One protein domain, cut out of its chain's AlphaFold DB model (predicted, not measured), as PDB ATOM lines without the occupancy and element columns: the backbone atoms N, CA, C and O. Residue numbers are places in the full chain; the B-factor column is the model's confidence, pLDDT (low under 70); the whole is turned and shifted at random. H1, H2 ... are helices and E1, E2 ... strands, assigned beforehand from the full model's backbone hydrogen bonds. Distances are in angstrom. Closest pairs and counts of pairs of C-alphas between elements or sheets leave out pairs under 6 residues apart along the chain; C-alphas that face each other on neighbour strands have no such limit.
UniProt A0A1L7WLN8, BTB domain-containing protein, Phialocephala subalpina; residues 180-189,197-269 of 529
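This is residues 180 to 189 and 197 to 269 of the 529 residues of the protein "BTB domain-containing protein" of Phialocephala subalpina (UniProt A0A1L7WLN8). A long helix, H3, lies in the middle, with short H1 packed on one side and a two-stranded hairpin, E1 and E2, set loosely beside the other; H2 meets H3 at a corner. Look for 83 residues with three named helices, then two antiparallel named strands, a mixed class. The whole is compact, radius of gyration of the C-alphas 13.5 A, spanning 35 by 29 by 28 A.

Start at H1, residues 182 to 189; it touches H3, residues 218 to 232, closest at the C-alphas of Val 188 and Val 224, 5.3 A apart, at a steep tilt of 54 degrees. H2, residues 204 to 215, touches H3 only at the corner, with residues 214 to 215 alone; the closest C-alphas, of Val 214 and His 221, are 5.2 A apart. In H1, H2 and H3 every O i to N i+4 pair is within hydrogen-bond range. E1, residues 253 to 257, is near H3 and forms a hairpin with E2, residues 264 to 268; N 256 and O 265 are 2.9 A apart.

Find C-alpha 182 at (47.585, 40.506, 24.055), where H1 begins its 10.3 A. H2 runs 16.2 A, H3 21.1 A, E1 12.5 A and E2 12.7 A, ending at C-alpha 268, (18.843, 46.251, 34.361).

The farthest C-alphas, Ser 181 and Asn 248, are 36.7 A apart. Residues 190 to 196 are not printed; C-alphas 189 and 197 are 12.0 A apart. The link from H3 to E1 is long. Residues 201 to 204 and 247 to 269 have pLDDT under 70.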
ATOM      1  N   GLY A 180      43.107  41.019  18.140       95.69
ATOM      2  CA  GLY A 180      43.371  39.940  19.092       95.69
ATOM      3  C   GLY A 180      44.759  39.992  19.742       95.69
ATOM      4  O   GLY A 180      45.190  38.989  20.317       95.69
ATOM      5  N   SER A 181      45.473  41.125  19.675       97.81
ATOM      6  CA  SER A 181      46.739  41.305  20.397       97.81
ATOM      7  C   SER A 181      46.558  41.103  21.906       97.81
ATOM      8  O   SER A 181      45.484  41.320  22.474       97.81
ATOM      9  N   SER A 182      47.630  40.714  22.600       98.12
ATOM     10  CA  SER A 182      47.585  40.506  24.055       98.12
ATOM     11  C   SER A 182      47.236  41.782  24.833       98.12
ATOM     12  O   SER A 182      46.643  41.688  25.909       98.12
ATOM     13  N   MET A 183      47.522  42.967  24.278       98.31
ATOM     14  CA  MET A 183      47.083  44.244  24.844       98.31
ATOM     15  C   MET A 183      45.570  44.452  24.671       98.31
ATOM     16  O   MET A 183      44.895  44.705  25.670       98.31
ATOM     17  N   GLN A 184      45.015  44.254  23.465       98.19
ATOM     18  CA  GLN A 184      43.563  44.319  23.221       98.19
ATOM     19  C   GLN A 184      42.800  43.332  24.122       98.19
ATOM     20  O   GLN A 184      41.908  43.730  24.873       98.19
ATOM     21  N   ALA A 185      43.230  42.066  24.163       98.06
ATOM     22  CA  ALA A 185      42.641  41.044  25.026       98.06
ATOM     23  C   ALA A 185      42.657  41.449  26.514       98.06
ATOM     24  O   ALA A 185      41.682  41.211  27.233       98.06
ATOM     25  N   SER A 186      43.722  42.122  26.974       98.06
ATOM     26  CA  SER A 186      43.811  42.634  28.347       98.06
ATOM     27  C   SER A 186      42.801  43.750  28.649       98.06
ATOM     28  O   SER A 186      42.301  43.833  29.776       98.06
ATOM     29  N   PHE A 187      42.463  44.581  27.656       98.00
ATOM     30  CA  PHE A 187      41.447  45.623  27.782       98.00
ATOM     31  C   PHE A 187      40.052  44.999  27.814       98.00
ATOM     32  O   PHE A 187      39.289  45.287  28.737       98.00
ATOM     33  N   VAL A 188      39.750  44.063  26.906       98.12
ATOM     34  CA  VAL A 188      38.489  43.299  26.916       98.12
ATOM     35  C   VAL A 188      38.274  42.611  28.269       98.12
ATOM     36  O   VAL A 188      37.202  42.744  28.867       98.12
ATOM     37  N   ASP A 189      39.300  41.934  28.801       96.75
ATOM     38  CA  ASP A 189      39.270  41.313  30.133       96.75
ATOM     39  C   ASP A 189      38.979  42.326  31.240       96.75
ATOM     40  O   ASP A 189      38.137  42.077  32.111       96.75
ATOM     41  N   VAL A 197      31.636  42.882  38.004       89.69
ATOM     42  CA  VAL A 197      31.906  43.069  39.444       89.69
ATOM     43  C   VAL A 197      31.238  44.338  40.006       89.69
ATOM     44  O   VAL A 197      31.109  44.468  41.229       89.69
ATOM     45  N   ARG A 198      30.770  45.266  39.154       83.19
ATOM     46  CA  ARG A 198      30.102  46.510  39.579       83.19
ATOM     47  C   ARG A 198      28.774  46.197  40.278       83.19
ATOM     48  O   ARG A 198      27.835  45.711  39.661       83.19
ATOM     49  N   GLN A 199      28.679  46.507  41.574       70.12
ATOM     50  CA  GLN A 199      27.473  46.238  42.378       70.12
ATOM     51  C   GLN A 199      26.291  47.170  42.062       70.12
ATOM     52  O   GLN A 199      25.161  46.861  42.432       70.12
ATOM     53  N   SER A 200      26.535  48.311  41.414       71.19
ATOM     54  CA  SER A 200      25.498  49.263  41.015       71.19
ATOM     55  C   SER A 200      26.015  50.215  39.934       71.19
ATOM     56  O   SER A 200      27.160  50.648  40.022       71.19
ATOM     57  N   PHE A 201      25.151  50.573  38.979       66.50
ATOM     58  CA  PHE A 201      25.339  51.668  38.010       66.50
ATOM     59  C   PHE A 201      24.635  52.959  38.485       66.50
ATOM     60  O   PHE A 201      23.987  53.663  37.711       66.50
ATOM     61  N   ALA A 202      24.641  53.210  39.798       61.28
ATOM     62  CA  ALA A 202      24.034  54.398  40.406       61.28
ATOM     63  C   ALA A 202      25.064  55.501  40.728       61.28
ATOM     64  O   ALA A 202      24.703  56.522  41.313       61.28
ATOM     65  N   SER A 203      26.342  55.305  40.385       62.50
ATOM     66  CA  SER A 203      27.439  56.234  40.684       62.50
ATOM     67  C   SER A 203      27.942  56.886  39.398       62.50
ATOM     68  O   SER A 203      28.956  56.478  38.832       62.50
ATOM     69  N   CYS A 204      27.214  57.923  38.976       59.97
ATOM     70  CA  CYS A 204      27.262  58.558  37.655       59.97
ATOM     71  C   CYS A 204      28.643  58.671  36.980       59.97
ATOM     72  O   CYS A 204      28.746  58.353  35.800       59.97
ATOM     73  N   ASN A 205      29.699  59.087  37.687       75.12
ATOM     74  CA  ASN A 205      31.008  59.327  37.063       75.12
ATOM     75  C   ASN A 205      31.651  58.040  36.515       75.12
ATOM     76  O   ASN A 205      32.026  57.979  35.348       75.12
ATOM     77  N   LYS A 206      31.727  56.983  37.336       76.44
ATOM     78  CA  LYS A 206      32.383  55.722  36.945       76.44
ATOM     79  C   LYS A 206      31.607  54.939  35.896       76.44
ATOM     80  O   LYS A 206      32.171  54.058  35.251       76.44
ATOM     81  N   ASP A 207      30.317  55.206  35.767       82.69
ATOM     82  CA  ASP A 207      29.465  54.559  34.777       82.69
ATOM     83  C   ASP A 207      29.654  55.224  33.402       82.69
ATOM     84  O   ASP A 207      29.721  54.523  32.393       82.69
ATOM     85  N   MET A 208      29.870  56.547  33.374       87.62
ATOM     86  CA  MET A 208      30.283  57.279  32.171       87.62
ATOM     87  C   MET A 208      31.678  56.866  31.690       87.62
ATOM     88  O   MET A 208      31.800  56.519  30.522       87.62
ATOM     89  N   GLU A 209      32.683  56.777  32.574       89.56
ATOM     90  CA  GLU A 209      34.041  56.305  32.220       89.56
ATOM     91  C   GLU A 209      34.017  54.952  31.479       89.56
ATOM     92  O   GLU A 209      34.734  54.752  30.499       89.56
ATOM     93  N   TRP A 210      33.170  54.012  31.922       94.00
ATOM     94  CA  TRP A 210      33.035  52.707  31.267       94.00
ATOM     95  C   TRP A 210      32.375  52.826  29.889       94.00
ATOM     96  O   TRP A 210      32.845  52.219  28.930       94.00
ATOM     97  N   VAL A 211      31.304  53.619  29.774       93.81
ATOM     98  CA  VAL A 211      30.594  53.837  28.503       93.81
ATOM     99  C   VAL A 211      31.467  54.576  27.487       93.81
ATOM    100  O   VAL A 211      31.431  54.233  26.311       93.81
ATOM    101  N   GLU A 212      32.272  55.541  27.925       94.31
ATOM    102  CA  GLU A 212      33.216  56.282  27.084       94.31
ATOM    103  C   GLU A 212      34.337  55.371  26.576       94.31
ATOM    104  O   GLU A 212      34.564  55.304  25.370       94.31
ATOM    105  N   ALA A 213      34.970  54.589  27.457       95.12
ATOM    106  CA  ALA A 213      36.030  53.659  27.071       95.12
ATOM    107  C   ALA A 213      35.534  52.536  26.135       95.12
ATOM    108  O   ALA A 213      36.180  52.253  25.128       95.12
ATOM    109  N   VAL A 214      34.372  51.919  26.402       96.75
ATOM    110  CA  VAL A 214      33.776  50.922  25.483       96.75
ATOM    111  C   VAL A 214      33.237  51.578  24.204       96.75
ATOM    112  O   VAL A 214      33.217  50.951  23.149       96.75
ATOM    113  N   GLY A 215      32.793  52.833  24.272       96.00
ATOM    114  CA  GLY A 215      32.290  53.597  23.128       96.00
ATOM    115  C   GLY A 215      33.377  54.122  22.186       96.00
ATOM    116  O   GLY A 215      33.064  54.437  21.038       96.00
ATOM    117  N   ALA A 216      34.629  54.198  22.644       97.19
ATOM    118  CA  ALA A 216      35.759  54.735  21.888       97.19
ATOM    119  C   ALA A 216      36.111  53.902  20.641       97.19
ATOM    120  O   ALA A 216      36.500  54.458  19.617       97.19
ATOM    121  N   ASN A 217      35.928  52.579  20.699       97.88
ATOM    122  CA  ASN A 217      36.219  51.673  19.590       97.88
ATOM    123  C   ASN A 217      35.124  50.599  19.435       97.88
ATOM    124  O   ASN A 217      34.705  49.962  20.403       97.88
ATOM    125  N   CYS A 218      34.656  50.386  18.202       96.56
ATOM    126  CA  CYS A 218      33.562  49.453  17.916       96.56
ATOM    127  C   CYS A 218      33.942  47.975  18.062       96.56
ATOM    128  O   CYS A 218      33.074  47.166  18.390       96.56
ATOM    129  N   ASP A 219      35.208  47.627  17.848       97.00
ATOM    130  CA  ASP A 219      35.681  46.249  17.934       97.00
ATOM    131  C   ASP A 219      35.838  45.863  19.410       97.00
ATOM    132  O   ASP A 219      35.274  44.849  19.823       97.00
ATOM    133  N   LEU A 220      36.411  46.751  20.243       97.44
ATOM    134  CA  LEU A 220      36.375  46.614  21.708       97.44
ATOM    135  C   LEU A 220      34.938  46.434  22.219       97.44
ATOM    136  O   LEU A 220      34.685  45.564  23.052       97.44
ATOM    137  N   HIS A 221      33.985  47.234  21.726       97.19
ATOM    138  CA  HIS A 221      32.576  47.098  22.105       97.19
ATOM    139  C   HIS A 221      32.038  45.699  21.789       97.19
ATOM    140  O   HIS A 221      31.398  45.080  22.641       97.19
ATOM    141  N   CYS A 222      32.290  45.193  20.580       96.94
ATOM    142  CA  CYS A 222      31.821  43.874  20.170       96.94
ATOM    143  C   CYS A 222      32.453  42.767  21.024       96.94
ATOM    144  O   CYS A 222      31.724  41.931  21.555       96.94
ATOM    145  N   GLU A 223      33.771  42.808  21.229       97.94
ATOM    146  CA  GLU A 223      34.520  41.825  22.021       97.94
ATOM    147  C   GLU A 223      34.087  41.816  23.498       97.94
ATOM    148  O   GLU A 223      33.870  40.749  24.077       97.94
ATOM    149  N   VAL A 224      33.880  42.987  24.112       97.44
ATOM    150  CA  VAL A 224      33.382  43.103  25.496       97.44
ATOM    151  C   VAL A 224      31.952  42.573  25.615       97.44
ATOM    152  O   VAL A 224      31.656  41.816  26.541       97.44
ATOM    153  N   MET A 225      31.056  42.914  24.686       96.81
ATOM    154  CA  MET A 225      29.670  42.433  24.724       96.81
ATOM    155  C   MET A 225      29.564  40.928  24.454       96.81
ATOM    156  O   MET A 225      28.749  40.250  25.087       96.81
ATOM    157  N   GLU A 226      30.393  40.389  23.558       96.50
ATOM    158  CA  GLU A 226      30.503  38.948  23.332       96.50
ATOM    159  C   GLU A 226      31.006  38.238  24.590       96.50
ATOM    160  O   GLU A 226      30.351  37.304  25.053       96.50
ATOM    161  N   LYS A 227      32.064  38.741  25.235       96.31
ATOM    162  CA  LYS A 227      32.611  38.134  26.454       96.31
ATOM    163  C   LYS A 227      31.667  38.216  27.658       96.31
ATOM    164  O   LYS A 227      31.570  37.262  28.429       96.31
ATOM    165  N   ILE A 228      30.912  39.311  27.805       95.25
ATOM    166  CA  ILE A 228      29.828  39.415  28.800       95.25
ATOM    167  C   ILE A 228      28.755  38.351  28.524       95.25
ATOM    168  O   ILE A 228      28.324  37.663  29.447       95.25
ATOM    169  N   LYS A 229      28.340  38.182  27.264       93.50
ATOM    170  CA  LYS A 229      27.342  37.184  26.843       93.50
ATOM    171  C   LYS A 229      27.835  35.745  27.032       93.50
ATOM    172  O   LYS A 229      27.056  34.906  27.462       93.50
ATOM    173  N   GLU A 230      29.093  35.437  26.733       94.19
ATOM    174  CA  GLU A 230      29.681  34.124  27.039       94.19
ATOM    175  C   GLU A 230      29.653  33.856  28.545       94.19
ATOM    176  O   GLU A 230      29.242  32.781  28.981       94.19
ATOM    177  N   HIS A 231      30.001  34.862  29.351       92.44
ATOM    178  CA  HIS A 231      29.980  34.762  30.804       92.44
ATOM    179  C   HIS A 231      28.572  34.533  31.376       92.44
ATOM    180  O   HIS A 231      28.435  33.792  32.348       92.44
ATOM    181  N   THR A 232      27.516  35.110  30.786       89.69
ATOM    182  CA  THR A 232      26.130  34.886  31.255       89.69
ATOM    183  C   THR A 232      25.612  33.470  30.980       89.69
ATOM    184  O   THR A 232      24.602  33.069  31.557       89.69
ATOM    185  N   LEU A 233      26.301  32.705  30.125       91.19
ATOM    186  CA  LEU A 233      26.002  31.303  29.830       91.19
ATOM    187  C   LEU A 233      26.782  30.322  30.725       91.19
ATOM    188  O   LEU A 233      26.519  29.119  30.670       91.19
ATOM    189  N   LEU A 234      27.722  30.801  31.549       89.38
ATOM    190  CA  LEU A 234      28.487  29.951  32.462       89.38
ATOM    191  C   LEU A 234      27.632  29.544  33.679       89.38
ATOM    192  O   LEU A 234      27.130  30.422  34.389       89.38
ATOM    193  N   PRO A 235      27.492  28.234  33.975       86.50
ATOM    194  CA  PRO A 235      26.693  27.765  35.108       86.50
ATOM    195  C   PRO A 235      27.305  28.176  36.453       86.50
ATOM    196  O   PRO A 235      26.582  28.535  37.378       86.50
ATOM    197  N   ASP A 236      28.637  28.186  36.526       86.25
ATOM    198  CA  ASP A 236      29.426  28.610  37.676       86.25
ATOM    199  C   ASP A 236      30.384  29.729  37.253       86.25
ATOM    200  O   ASP A 236      30.955  29.704  36.164       86.25
ATOM    201  N   CYS A 237      30.567  30.717  38.128       84.81
ATOM    202  CA  CYS A 237      31.455  31.852  37.893       84.81
ATOM    203  C   CYS A 237      32.583  31.869  38.931       84.81
ATOM    204  O   CYS A 237      32.329  31.912  40.134       84.81
ATOM    205  N   GLU A 238      33.834  31.913  38.473       86.69
ATOM    206  CA  GLU A 238      35.014  31.980  39.349       86.69
ATOM    207  C   GLU A 238      35.153  33.327  40.085       86.69
ATOM    208  O   GLU A 238      35.873  33.454  41.084       86.69
ATOM    209  N   TRP A 239      34.483  34.377  39.603       85.38
ATOM    210  CA  TRP A 239      34.605  35.716  40.163       85.38
ATOM    211  C   TRP A 239      33.701  35.853  41.387       85.38
ATOM    212  O   TRP A 239      32.511  36.131  41.279       85.38
ATOM    213  N   LYS A 240      34.304  35.755  42.579       81.75
ATOM    214  CA  LYS A 240      33.662  35.852  43.913       81.75
ATOM    215  C   LYS A 240      32.725  37.056  44.145       81.75
ATOM    216  O   LYS A 240      32.050  37.102  45.169       81.75
ATOM    217  N   LYS A 241      32.739  38.058  43.262       84.00
ATOM    218  CA  LYS A 241      31.905  39.270  43.310       84.00
ATOM    219  C   LYS A 241      31.047  39.474  42.047       84.00
ATOM    220  O   LYS A 241      30.529  40.569  41.872       84.00
ATOM    221  N   CYS A 242      30.908  38.466  41.182       87.88
ATOM    222  CA  CYS A 242      30.068  38.554  39.986       87.88
ATOM    223  C   CYS A 242      28.612  38.836  40.371       87.88
ATOM    224  O   CYS A 242      28.018  38.093  41.152       87.88
ATOM    225  N   THR A 243      28.033  39.903  39.827       84.75
ATOM    226  CA  THR A 243      26.655  40.315  40.125       84.75
ATOM    227  C   THR A 243      25.592  39.464  39.441       84.75
ATOM    228  O   THR A 243      24.444  39.494  39.876       84.75
ATOM    229  N   LEU A 244      25.957  38.676  38.424       82.44
ATOM    230  CA  LEU A 244      25.035  37.770  37.733       82.44
ATOM    231  C   LEU A 244      24.847  36.440  38.480       82.44
ATOM    232  O   LEU A 244      23.716  36.014  38.700       82.44
ATOM    233  N   ASN A 245      25.946  35.811  38.919       76.19
ATOM    234  CA  ASN A 245      25.913  34.469  39.524       76.19
ATOM    235  C   ASN A 245      25.914  34.477  41.066       76.19
ATOM    236  O   ASN A 245      25.812  33.419  41.688       76.19
ATOM    237  N   ASN A 246      25.995  35.643  41.721       75.50
ATOM    238  CA  ASN A 246      25.839  35.726  43.175       75.50
ATOM    239  C   ASN A 246      24.379  35.441  43.570       75.50
ATOM    240  O   ASN A 246      23.500  36.285  43.419       75.50
ATOM    241  N   SER A 247      24.129  34.255  44.127       60.91
ATOM    242  CA  SER A 247      22.795  33.757  44.489       60.91
ATOM    243  C   SER A 247      21.997  34.663  45.438       60.91
ATOM    244  O   SER A 247      20.767  34.616  45.415       60.91
ATOM    245  N   ASN A 248      22.668  35.520  46.217       58.25
ATOM    246  CA  ASN A 248      22.030  36.506  47.098       58.25
ATOM    247  C   ASN A 248      21.474  37.729  46.343       58.25
ATOM    248  O   ASN A 248      20.641  38.461  46.876       58.25
ATOM    249  N   HIS A 249      21.911  37.944  45.101       54.81
ATOM    250  CA  HIS A 249      21.451  39.003  44.211       54.81
ATOM    251  C   HIS A 249      21.185  38.420  42.820       54.81
ATOM    252  O   HIS A 249      21.958  38.646  41.895       54.81
ATOM    253  N   ARG A 250      20.061  37.708  42.647       49.44
ATOM    254  CA  ARG A 250      19.533  37.383  41.309       49.44
ATOM    255  C   ARG A 250      19.083  38.665  40.605       49.44
ATOM    256  O   ARG A 250      17.900  39.000  40.575       49.44
ATOM    257  N   CYS A 251      20.054  39.406  40.088       46.88
ATOM    258  CA  CYS A 251      19.835  40.596  39.298       46.88
ATOM    259  C   CYS A 251      19.403  40.157  37.901       46.88
ATOM    260  O   CYS A 251      20.221  39.716  37.097       46.88
ATOM    261  N   ASN A 252      18.105  40.254  37.615       46.09
ATOM    262  CA  ASN A 252      17.593  39.981  36.279       46.09
ATOM    263  C   ASN A 252      18.091  41.096  35.339       46.09
ATOM    264  O   ASN A 252      17.505  42.176  35.274       46.09
ATOM    265  N   VAL A 253      19.193  40.849  34.635       51.69
ATOM    266  CA  VAL A 253      19.649  41.673  33.511       51.69
ATOM    267  C   VAL A 253      19.216  40.955  32.242       51.69
ATOM    268  O   VAL A 253      19.646  39.830  31.994       51.69
ATOM    269  N   VAL A 254      18.347  41.578  31.442       50.50
ATOM    270  CA  VAL A 254      17.972  41.023  30.134       50.50
ATOM    271  C   VAL A 254      18.802  41.707  29.061       50.50
ATOM    272  O   VAL A 254      18.719  42.919  28.862       50.50
ATOM    273  N   ALA A 255      19.600  40.896  28.371       45.75
ATOM    274  CA  ALA A 255      20.346  41.299  27.194       45.75
ATOM    275  C   ALA A 255      19.467  41.155  25.946       45.75
ATOM    276  O   ALA A 255      19.154  40.042  25.518       45.75
ATOM    277  N   PHE A 256      19.093  42.276  25.331       47.34
ATOM    278  CA  PHE A 256      18.450  42.276  24.020       47.34
ATOM    279  C   PHE A 256      19.516  42.446  22.937       47.34
ATOM    280  O   PHE A 256      20.110  43.513  22.815       47.34
ATOM    281  N   ILE A 257      19.753  41.406  22.135       44.50
ATOM    282  CA  ILE A 257      20.702  41.456  21.012       44.50
ATOM    283  C   ILE A 257      19.927  41.678  19.713       44.50
ATOM    284  O   ILE A 257      19.205  40.792  19.246       44.50
ATOM    285  N   ASN A 258      20.102  42.842  19.088       49.72
ATOM    286  CA  ASN A 258      19.570  43.100  17.757       49.72
ATOM    287  C   ASN A 258      20.445  42.413  16.696       49.72
ATOM    288  O   ASN A 258      21.476  42.938  16.276       49.72
ATOM    289  N   LYS A 259      19.997  41.248  16.213       36.28
ATOM    290  CA  LYS A 259      20.703  40.450  15.192       36.28
ATOM    291  C   LYS A 259      20.966  41.178  13.864       36.28
ATOM    292  O   LYS A 259      21.797  40.703  13.100       36.28
ATOM    293  N   ALA A 260      20.264  42.274  13.560       37.09
ATOM    294  CA  ALA A 260      20.438  43.011  12.307       37.09
ATOM    295  C   ALA A 260      21.489  44.133  12.388       37.09
ATOM    296  O   ALA A 260      22.001  44.548  11.352       37.09
ATOM    297  N   SER A 261      21.801  44.630  13.589       49.28
ATOM    298  CA  SER A 261      22.761  45.726  13.801       49.28
ATOM    299  C   SER A 261      23.923  45.377  14.732       49.28
ATOM    300  O   SER A 261      24.788  46.219  14.939       49.28
ATOM    301  N   GLY A 262      23.919  44.192  15.351       45.16
ATOM    302  CA  GLY A 262      24.864  43.821  16.409       45.16
ATOM    303  C   GLY A 262      24.617  44.529  17.748       45.16
ATOM    304  O   GLY A 262      25.232  44.165  18.742       45.16
ATOM    305  N   ALA A 263      23.701  45.502  17.806       44.56
ATOM    306  CA  ALA A 263      23.478  46.313  18.998       44.56
ATOM    307  C   ALA A 263      22.962  45.465  20.170       44.56
ATOM    308  O   ALA A 263      21.899  44.839  20.074       44.56
ATOM    309  N   VAL A 264      23.698  45.489  21.281       45.25
ATOM    310  CA  VAL A 264      23.326  44.840  22.539       45.25
ATOM    311  C   VAL A 264      22.773  45.893  23.492       45.25
ATOM    312  O   VAL A 264      23.475  46.818  23.890       45.25
ATOM    313  N   LEU A 265      21.504  45.754  23.871       54.88
ATOM    314  CA  LEU A 265      20.866  46.582  24.887       54.88
ATOM    315  C   LEU A 265      20.796  45.784  26.195       54.88
ATOM    316  O   LEU A 265      19.977  44.873  26.334       54.88
ATOM    317  N   LEU A 266      21.673  46.111  27.145       51.84
ATOM    318  CA  LEU A 266      21.663  45.538  28.493       51.84
ATOM    319  C   LEU A 266      20.769  46.407  29.385       51.84
ATOM    320  O   LEU A 266      21.183  47.479  29.822       51.84
ATOM    321  N   LEU A 267      19.534  45.963  29.639       47.12
ATOM    322  CA  LEU A 267      18.615  46.665  30.540       47.12
ATOM    323  C   LEU A 267      18.623  46.011  31.933       47.12
ATOM    324  O   LEU A 267      18.244  44.839  32.055       47.12
ATOM    325  N   PRO A 268      19.000  46.742  32.999       44.31
ATOM    326  CA  PRO A 268      18.843  46.251  34.361       44.31
ATOM    327  C   PRO A 268      17.362  46.316  34.770       44.31
ATOM    328  O   PRO A 268      16.739  47.380  34.724       44.31
ATOM    329  N   ILE A 269      16.767  45.188  35.182       46.94
ATOM    330  CA  ILE A 269      15.336  45.131  35.539       46.94
ATOM    331  C   ILE A 269      15.117  45.650  36.970       46.94
ATOM    332  O   ILE A 269      14.808  44.899  37.892       46.94
TER     333      ILE A 269